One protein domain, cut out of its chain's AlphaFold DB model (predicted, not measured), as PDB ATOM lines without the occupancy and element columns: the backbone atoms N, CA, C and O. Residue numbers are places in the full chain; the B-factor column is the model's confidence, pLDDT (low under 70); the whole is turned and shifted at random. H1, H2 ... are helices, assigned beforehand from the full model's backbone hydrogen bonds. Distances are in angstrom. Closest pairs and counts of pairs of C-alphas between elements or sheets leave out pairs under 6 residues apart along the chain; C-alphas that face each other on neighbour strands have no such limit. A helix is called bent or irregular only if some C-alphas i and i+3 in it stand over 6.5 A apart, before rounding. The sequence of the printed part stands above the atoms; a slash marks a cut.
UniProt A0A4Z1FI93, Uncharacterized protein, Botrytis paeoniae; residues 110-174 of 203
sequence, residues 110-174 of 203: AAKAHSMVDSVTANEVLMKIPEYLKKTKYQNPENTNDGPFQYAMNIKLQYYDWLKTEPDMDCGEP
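Overview. This is residues 110 to 174 of the 203 residues of an uncharacterized protein of Botrytis paeoniae (UniProt A0A4Z1FI93). One long helix, H1, runs along most of a rod, and the rest of the printed part folds back along one side of it: a loop at residues 136 to 147, the short helix H2 packed on H1, then the short helix H3 and a last stretch that returns toward the beginning of H1. The 65 printed residues hold three named helices, in the order H1, H2, H3, and no named strand; the class is all helix. The whole is only just loose, close to compact, with a radius of gyration of the C-alphas of 13.4 A, and the C-alphas span 44 by 19 by 18 A.

Along the chain. H1, residues 110 to 135, begins with C-alpha 110 at (37.766, 27.026, -30.294) and measures 35.5 A from first to last C-alpha. It has a kink of 41 degrees near residue 128 and is irregular there, with C-alphas 127 and 130 7.1 A apart. H2, residues 148 to 153, measures 8.5 A. H3, residues 159 to 163, measures 6.2 A and ends with C-alpha 163 at (35.799, 37.073, -37.407).

Arrangement. H1 touches H2 with residues 124 to 132 alone; their closest C-alphas, those of Val 125 and Ala 152, are 5.1 A apart. The two run opposite ways at a steep tilt of 68 degrees, only just short of about perpendicular. H2 and H3 are close but not clearly touching, with the closest C-alphas, those of Phe 149 and Tyr 159, 7.2 A apart. H1 and H3 are apart. In H2 and H3 every O i to N i+4 pair is within hydrogen-bond range; in H1, 20 of 22 are.

Size, cuts and confidence. The C-alphas farthest apart, those of Lys 137 and Pro 174, are 44.4 A apart, while those of Ala 110 and Pro 174 are 11.1 A apart. The printed part has no cut. The link from H1 to H2, 12 residues, is long; that from H2 to H3, 5 residues, is tight. The mean pLDDT of the printed part is 81.4, and residues 110 to 120 and 167 to 173 are under 70.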
ATOM      1  N   ALA A 110      37.123  25.744 -30.054       56.16
ATOM      2  CA  ALA A 110      37.766  27.026 -30.294       56.16
ATOM      3  C   ALA A 110      39.177  26.942 -30.893       56.16
ATOM      4  O   ALA A 110      39.456  27.545 -31.918       56.16
ATOM      5  N   ALA A 111      40.080  26.165 -30.288       58.12
ATOM      6  CA  ALA A 111      41.466  26.064 -30.742       58.12
ATOM      7  C   ALA A 111      41.572  25.348 -32.098       58.12
ATOM      8  O   ALA A 111      42.397  25.715 -32.935       58.12
ATOM      9  N   LYS A 112      40.706  24.353 -32.337       62.75
ATOM     10  CA  LYS A 112      40.609  23.651 -33.625       62.75
ATOM     11  C   LYS A 112      40.042  24.562 -34.714       62.75
ATOM     12  O   LYS A 112      40.591  24.613 -35.808       62.75
ATOM     13  N   ALA A 113      38.978  25.295 -34.403       62.03
ATOM     14  CA  ALA A 113      38.323  26.204 -35.330       62.03
ATOM     15  C   ALA A 113      39.181  27.431 -35.650       62.03
ATOM     16  O   ALA A 113      39.390  27.726 -36.821       62.03
ATOM     17  N   HIS A 114      39.755  28.077 -34.636       61.16
ATOM     18  CA  HIS A 114      40.642  29.227 -34.792       61.16
ATOM     19  C   HIS A 114      41.851  28.878 -35.658       61.16
ATOM     20  O   HIS A 114      42.107  29.549 -36.651       61.16
ATOM     21  N   SER A 115      42.522  27.753 -35.374       62.00
ATOM     22  CA  SER A 115      43.639  27.289 -36.200       62.00
ATOM     23  C   SER A 115      43.241  27.027 -37.653       62.00
ATOM     24  O   SER A 115      44.109  27.115 -38.513       62.00
ATOM     25  N   MET A 116      41.982  26.677 -37.934       65.38
ATOM     26  CA  MET A 116      41.514  26.344 -39.281       65.38
ATOM     27  C   MET A 116      40.966  27.535 -40.060       65.38
ATOM     28  O   MET A 116      41.225  27.640 -41.258       65.38
ATOM     29  N   VAL A 117      40.188  28.401 -39.412       66.00
ATOM     30  CA  VAL A 117      39.688  29.647 -40.001       66.00
ATOM     31  C   VAL A 117      40.880  30.544 -40.306       66.00
ATOM     32  O   VAL A 117      41.059  30.941 -41.455       66.00
ATOM     33  N   ASP A 118      41.779  30.736 -39.341       68.38
ATOM     34  CA  ASP A 118      42.941  31.591 -39.546       68.38
ATOM     35  C   ASP A 118      43.901  31.025 -40.583       68.38
ATOM     36  O   ASP A 118      44.384  31.789 -41.409       68.38
ATOM     37  N   SER A 119      44.157  29.710 -40.618       66.19
ATOM     38  CA  SER A 119      45.074  29.152 -41.622       66.19
ATOM     39  C   SER A 119      44.534  29.293 -43.046       66.19
ATOM     40  O   SER A 119      45.278  29.640 -43.959       66.19
ATOM     41  N   VAL A 120      43.237  29.035 -43.254       69.25
ATOM     42  CA  VAL A 120      42.626  29.094 -44.591       69.25
ATOM     43  C   VAL A 120      42.499  30.541 -45.054       69.25
ATOM     44  O   VAL A 120      42.927  30.864 -46.162       69.25
ATOM     45  N   THR A 121      41.997  31.427 -44.192       76.88
ATOM     46  CA  THR A 121      41.904  32.858 -44.490       76.88
ATOM     47  C   THR A 121      43.285  33.466 -44.692       76.88
ATOM     48  O   THR A 121      43.479  34.220 -45.643       76.88
ATOM     49  N   ALA A 122      44.280  33.109 -43.874       78.00
ATOM     50  CA  ALA A 122      45.651  33.558 -44.082       78.00
ATOM     51  C   ALA A 122      46.175  33.113 -45.448       78.00
ATOM     52  O   ALA A 122      46.706  33.948 -46.173       78.00
ATOM     53  N   ASN A 123      45.980  31.853 -45.850       81.31
ATOM     54  CA  ASN A 123      46.403  31.385 -47.172       81.31
ATOM     55  C   ASN A 123      45.722  32.147 -48.312       81.31
ATOM     56  O   ASN A 123      46.391  32.543 -49.265       81.31
ATOM     57  N   GLU A 124      44.415  32.391 -48.220       84.75
ATOM     58  CA  GLU A 124      43.682  33.158 -49.231       84.75
ATOM     59  C   GLU A 124      44.238  34.581 -49.372       84.75
ATOM     60  O   GLU A 124      44.502  35.050 -50.485       84.75
ATOM     61  N   VAL A 125      44.518  35.239 -48.242       89.50
ATOM     62  CA  VAL A 125      45.170  36.552 -48.216       89.50
ATOM     63  C   VAL A 125      46.575  36.483 -48.806       89.50
ATOM     64  O   VAL A 125      46.895  37.272 -49.696       89.50
ATOM     65  N   LEU A 126      47.401  35.532 -48.363       88.00
ATOM     66  CA  LEU A 126      48.789  35.357 -48.803       88.00
ATOM     67  C   LEU A 126      48.879  35.185 -50.322       88.00
ATOM     68  O   LEU A 126      49.669  35.874 -50.973       88.00
ATOM     69  N   MET A 127      48.010  34.355 -50.904       88.94
ATOM     70  CA  MET A 127      47.954  34.131 -52.351       88.94
ATOM     71  C   MET A 127      47.553  35.384 -53.142       88.94
ATOM     72  O   MET A 127      47.869  35.502 -54.328       88.94
ATOM     73  N   LYS A 128      46.875  36.341 -52.500       93.62
ATOM     74  CA  LYS A 128      46.382  37.581 -53.113       93.62
ATOM     75  C   LYS A 128      47.270  38.799 -52.874       93.62
ATOM     76  O   LYS A 128      47.136  39.781 -53.608       93.62
ATOM     77  N   ILE A 129      48.216  38.742 -51.934       93.06
ATOM     78  CA  ILE A 129      49.162  39.838 -51.661       93.06
ATOM     79  C   ILE A 129      49.909  40.306 -52.925       93.06
ATOM     80  O   ILE A 129      49.940  41.518 -53.152       93.06
ATOM     81  N   PRO A 130      50.474  39.432 -53.787       94.62
ATOM     82  CA  PRO A 130      51.191  39.893 -54.978       94.62
ATOM     83  C   PRO A 130      50.295  40.680 -55.944       94.62
ATOM     84  O   PRO A 130      50.707  41.695 -56.511       94.62
ATOM     85  N   GLU A 131      49.048  40.234 -56.110       96.25
ATOM     86  CA  GLU A 131      48.044  40.893 -56.948       96.25
ATOM     87  C   GLU A 131      47.659  42.265 -56.371       96.25
ATOM     88  O   GLU A 131      47.662  43.270 -57.091       96.25
ATOM     89  N   TYR A 132      47.419  42.322 -55.057       95.56
ATOM     90  CA  TYR A 132      47.135  43.554 -54.324       95.56
ATOM     91  C   TYR A 132      48.278  44.568 -54.445       95.56
ATOM     92  O   TYR A 132      48.050  45.702 -54.863       95.56
ATOM     93  N   LEU A 133      49.518  44.164 -54.154       96.19
ATOM     94  CA  LEU A 133      50.676  45.059 -54.214       96.19
ATOM     95  C   LEU A 133      50.924  45.560 -55.639       96.19
ATOM     96  O   LEU A 133      51.228  46.734 -55.841       96.19
ATOM     97  N   LYS A 134      50.713  44.724 -56.662       96.94
ATOM     98  CA  LYS A 134      50.777  45.183 -58.056       96.94
ATOM     99  C   LYS A 134      49.730  46.267 -58.339       96.94
ATOM    100  O   LYS A 134      50.055  47.268 -58.979       96.94
ATOM    101  N   LYS A 135      48.498  46.100 -57.844       94.69
ATOM    102  CA  LYS A 135      47.415  47.091 -57.974       94.69
ATOM    103  C   LYS A 135      47.743  48.399 -57.250       94.69
ATOM    104  O   LYS A 135      47.467  49.467 -57.794       94.69
ATOM    105  N   THR A 136      48.367  48.337 -56.075       94.62
ATOM    106  CA  THR A 136      48.774  49.528 -55.313       94.62
ATOM    107  C   THR A 136      50.096  50.129 -55.783       94.62
ATOM    108  O   THR A 136      50.567  51.085 -55.178       94.62
ATOM    109  N   LYS A 137      50.709  49.616 -56.861       96.12
ATOM    110  CA  LYS A 137      52.057  50.016 -57.310       96.12
ATOM    111  C   LYS A 137      53.095  49.892 -56.185       96.12
ATOM    112  O   LYS A 137      53.961  50.754 -56.031       96.12
ATOM    113  N   TYR A 138      52.975  48.820 -55.408       95.06
ATOM    114  CA  TYR A 138      53.836  48.461 -54.286       95.06
ATOM    115  C   TYR A 138      53.897  49.538 -53.194       95.06
ATOM    116  O   TYR A 138      54.927  49.711 -52.549       95.06
ATOM    117  N   GLN A 139      52.805  50.285 -53.000       94.81
ATOM    118  CA  GLN A 139      52.670  51.211 -51.876       94.81
ATOM    119  C   GLN A 139      52.157  50.490 -50.629       94.81
ATOM    120  O   GLN A 139      51.412  49.507 -50.731       94.81
ATOM    121  N   ASN A 140      52.544  51.006 -49.461       91.62
ATOM    122  CA  ASN A 140      52.085  50.494 -48.175       91.62
ATOM    123  C   ASN A 140      50.561  50.664 -48.034       91.62
ATOM    124  O   ASN A 140      50.023  51.700 -48.430       91.62
ATOM    125  N   PRO A 141      49.855  49.686 -47.444       88.62
ATOM    126  CA  PRO A 141      48.466  49.873 -47.053       88.62
ATOM    127  C   PRO A 141      48.390  50.867 -45.885       88.62
ATOM    128  O   PRO A 141      48.828  50.562 -44.780       88.62
ATOM    129  N   GLU A 142      47.826  52.053 -46.116       89.56
ATOM    130  CA  GLU A 142      47.622  53.073 -45.067       89.56
ATOM    131  C   GLU A 142      46.187  53.089 -44.515       89.56
ATOM    132  O   GLU A 142      45.914  53.689 -43.477       89.56
ATOM    133  N   ASN A 143      45.254  52.416 -45.193       87.56
ATOM    134  CA  ASN A 143      43.859  52.313 -44.782       87.56
ATOM    135  C   ASN A 143      43.569  50.899 -44.284       87.56
ATOM    136  O   ASN A 143      43.583  49.945 -45.062       87.56
ATOM    137  N   THR A 144      43.230  50.771 -43.003       83.00
ATOM    138  CA  THR A 144      42.892  49.476 -42.406       83.00
ATOM    139  C   THR A 144      41.651  48.842 -43.050       83.00
ATOM    140  O   THR A 144      41.537  47.620 -43.060       83.00
ATOM    141  N   ASN A 145      40.748  49.630 -43.657       85.94
ATOM    142  CA  ASN A 145      39.558  49.170 -44.401       85.94
ATOM    143  C   ASN A 145      39.810  48.851 -45.887       85.94
ATOM    144  O   ASN A 145      38.866  48.500 -46.599       85.94
ATOM    145  N   ASP A 146      41.042  48.993 -46.379       88.94
ATOM    146  CA  ASP A 146      41.400  48.722 -47.780       88.94
ATOM    147  C   ASP A 146      42.790  48.074 -47.890       88.94
ATOM    148  O   ASP A 146      43.657  48.491 -48.665       88.94
ATOM    149  N   GLY A 147      43.016  47.059 -47.056       92.38
ATOM    150  CA  GLY A 147      44.244  46.277 -47.012       92.38
ATOM    151  C   GLY A 147      44.180  44.978 -47.829       92.38
ATOM    152  O   GLY A 147      43.164  44.663 -48.459       92.38
ATOM    153  N   PRO A 148      45.259  44.173 -47.786       93.31
ATOM    154  CA  PRO A 148      45.319  42.869 -48.449       93.31
ATOM    155  C   PRO A 148      44.191  41.914 -48.043       93.31
ATOM    156  O   PRO A 148      43.693  41.173 -48.885       93.31
ATOM    157  N   PHE A 149      43.751  41.963 -46.781       92.38
ATOM    158  CA  PHE A 149      42.638  41.151 -46.286       92.38
ATOM    159  C   PHE A 149      41.321  41.478 -47.006       92.38
ATOM    160  O   PHE A 149      40.696  40.592 -47.582       92.38
ATOM    161  N   GLN A 150      40.937  42.759 -47.052       93.44
ATOM    162  CA  GLN A 150      39.726  43.201 -47.753       93.44
ATOM    163  C   GLN A 150      39.793  42.909 -49.252       93.44
ATOM    164  O   GLN A 150      38.782  42.566 -49.863       93.44
ATOM    165  N   TYR A 151      40.986  43.030 -49.840       94.06
ATOM    166  CA  TYR A 151      41.215  42.691 -51.238       94.06
ATOM    167  C   TYR A 151      40.995  41.205 -51.522       94.06
ATOM    168  O   TYR A 151      40.292  40.870 -52.472       94.06
ATOM    169  N   ALA A 152      41.594  40.333 -50.710       93.31
ATOM    170  CA  ALA A 152      41.542  38.892 -50.905       93.31
ATOM    171  C   ALA A 152      40.133  38.340 -50.683       93.31
ATOM    172  O   ALA A 152      39.595  37.672 -51.557       93.31
ATOM    173  N   MET A 153      39.516  38.721 -49.563       89.56
ATOM    174  CA  MET A 153      38.197  38.236 -49.153       89.56
ATOM    175  C   MET A 153      37.043  38.940 -49.883       89.56
ATOM    176  O   MET A 153      35.886  38.561 -49.727       89.56
ATOM    177  N   ASN A 154      37.333  39.991 -50.659       91.31
ATOM    178  CA  ASN A 154      36.341  40.834 -51.329       91.31
ATOM    179  C   ASN A 154      35.257  41.382 -50.372       91.31
ATOM    180  O   ASN A 154      34.062  41.394 -50.678       91.31
ATOM    181  N   ILE A 155      35.684  41.866 -49.204       90.31
ATOM    182  CA  ILE A 155      34.817  42.457 -48.173       90.31
ATOM    183  C   ILE A 155      35.309  43.843 -47.757       90.31
ATOM    184  O   ILE A 155      36.397  44.276 -48.127       90.31
ATOM    185  N   LYS A 156      34.496  44.561 -46.972       88.25
ATOM    186  CA  LYS A 156      34.848  45.872 -46.391       88.25
ATOM    187  C   LYS A 156      34.995  45.867 -44.872       88.25
ATOM    188  O   LYS A 156      35.328  46.899 -44.299       88.25
ATOM    189  N   LEU A 157      34.762  44.725 -44.230       89.00
ATOM    190  CA  LEU A 157      34.931  44.578 -42.790       89.00
ATOM    191  C   LEU A 157      36.412  44.636 -42.405       89.00
ATOM    192  O   LEU A 157      37.292  44.219 -43.164       89.00
ATOM    193  N   GLN A 158      36.679  45.128 -41.196       88.50
ATOM    194  CA  GLN A 158      37.938  44.849 -40.514       88.50
ATOM    195  C   GLN A 158      38.025  43.360 -40.182       88.50
ATOM    196  O   GLN A 158      36.998  42.721 -39.966       88.50
ATOM    197  N   TYR A 159      39.241  42.819 -40.106       84.44
ATOM    198  CA  TYR A 159      39.460  41.393 -39.838       84.44
ATOM    199  C   TYR A 159      38.716  40.909 -38.583       84.44
ATOM    200  O   TYR A 159      37.960  39.949 -38.659       84.44
ATOM    201  N   TYR A 160      38.816  41.637 -37.465       81.75
ATOM    202  CA  TYR A 160      38.105  41.277 -36.233       81.75
ATOM    203  C   TYR A 160      36.580  41.399 -36.327       81.75
ATOM    204  O   TYR A 160      35.873  40.683 -35.626       81.75
ATOM    205  N   ASP A 161      36.052  42.288 -37.171       86.62
ATOM    206  CA  ASP A 161      34.605  42.383 -37.380       86.62
ATOM    207  C   ASP A 161      34.093  41.273 -38.297       86.62
ATOM    208  O   ASP A 161      32.989  40.780 -38.090       86.62
ATOM    209  N   TRP A 162      34.906  40.839 -39.264       85.88
ATOM    210  CA  TRP A 162      34.634  39.640 -40.052       85.88
ATOM    211  C   TRP A 162      34.698  38.370 -39.192       85.88
ATOM    212  O   TRP A 162      33.777  37.562 -39.258       85.88
ATOM    213  N   LEU A 163      35.691  38.230 -38.308       79.88
ATOM    214  CA  LEU A 163      35.799  37.073 -37.407       79.88
ATOM    215  C   LEU A 163      34.551  36.869 -36.537       79.88
ATOM    216  O   LEU A 163      34.146  35.736 -36.312       79.88
ATOM    217  N   LYS A 164      33.893  37.948 -36.092       79.19
ATOM    218  CA  LYS A 164      32.630  37.866 -35.329       79.19
ATOM    219  C   LYS A 164      31.467  37.273 -36.133       79.19
ATOM    220  O   LYS A 164      30.448  36.922 -35.547       79.19
ATOM    221  N   THR A 165      31.576  37.229 -37.460       81.00
ATOM    222  CA  THR A 165      30.565  36.626 -38.340       81.00
ATOM    223  C   THR A 165      30.817  35.143 -38.608       81.00
ATOM    224  O   THR A 165      29.929  34.474 -39.130       81.00
ATOM    225  N   GLU A 166      31.983  34.621 -38.214       75.94
ATOM    226  CA  GLU A 166      32.353  33.223 -38.415       75.94
ATOM    227  C   GLU A 166      31.859  32.358 -37.238       75.94
ATOM    228  O   GLU A 166      32.273  32.569 -36.095       75.94
ATOM    229  N   PRO A 167      30.970  31.375 -37.484       62.75
ATOM    230  CA  PRO A 167      30.229  30.666 -36.436       62.75
ATOM    231  C   PRO A 167      31.089  29.750 -35.555       62.75
ATOM    232  O   PRO A 167      30.656  29.385 -34.465       62.75
ATOM    233  N   ASP A 168      32.287  29.383 -36.013       62.19
ATOM    234  CA  ASP A 168      33.164  28.436 -35.317       62.19
ATOM    235  C   ASP A 168      34.202  29.125 -34.409       62.19
ATOM    236  O   ASP A 168      34.963  28.456 -33.712       62.19
ATOM    237  N   MET A 169      34.229  30.461 -34.369       60.75
ATOM    238  CA  MET A 169      35.141  31.249 -33.530       60.75
ATOM    239  C   MET A 169      34.617  31.372 -32.089       60.75
ATOM    240  O   MET A 169      34.411  32.470 -31.580       60.75
ATOM    241  N   ASP A 170      34.377  30.241 -31.427       58.31
ATOM    242  CA  ASP A 170      34.155  30.237 -29.979       58.31
ATOM    243  C   ASP A 170      35.496  30.517 -29.284       58.31
ATOM    244  O   ASP A 170      36.536  30.012 -29.712       58.31
ATOM    245  N   CYS A 171      35.514  31.345 -28.244       56.53
ATOM    246  CA  CYS A 171      36.692  31.513 -27.401       56.53
ATOM    247  C   CYS A 171      36.786  30.267 -26.515       56.53
ATOM    248  O   CYS A 171      35.796  29.825 -25.947       56.53
ATOM    249  N   GLY A 172      37.953  29.625 -26.456       60.91
ATOM    250  CA  GLY A 172      38.117  28.370 -25.711       60.91
ATOM    251  C   GLY A 172      37.795  28.500 -24.219       60.91
ATOM    252  O   GLY A 172      37.387  29.554 -23.739       60.91
ATOM    253  N   GLU A 173      38.021  27.426 -23.459       65.81
ATOM    254  CA  GLU A 173      37.814  27.471 -22.008       65.81
ATOM    255  C   GLU A 173      38.578  28.649 -21.368       65.81
ATOM    256  O   GLU A 173      39.724  28.920 -21.763       65.81
ATOM    257  N   PRO A 174      37.967  29.363 -20.405       74.06
ATOM    258  CA  PRO A 174      38.591  30.516 -19.784       74.06
ATOM    259  C   PRO A 174      39.966  30.190 -19.205       74.06
ATOM    260  O   PRO A 174      40.159  29.203 -18.498       74.06
TER     261      PRO A 174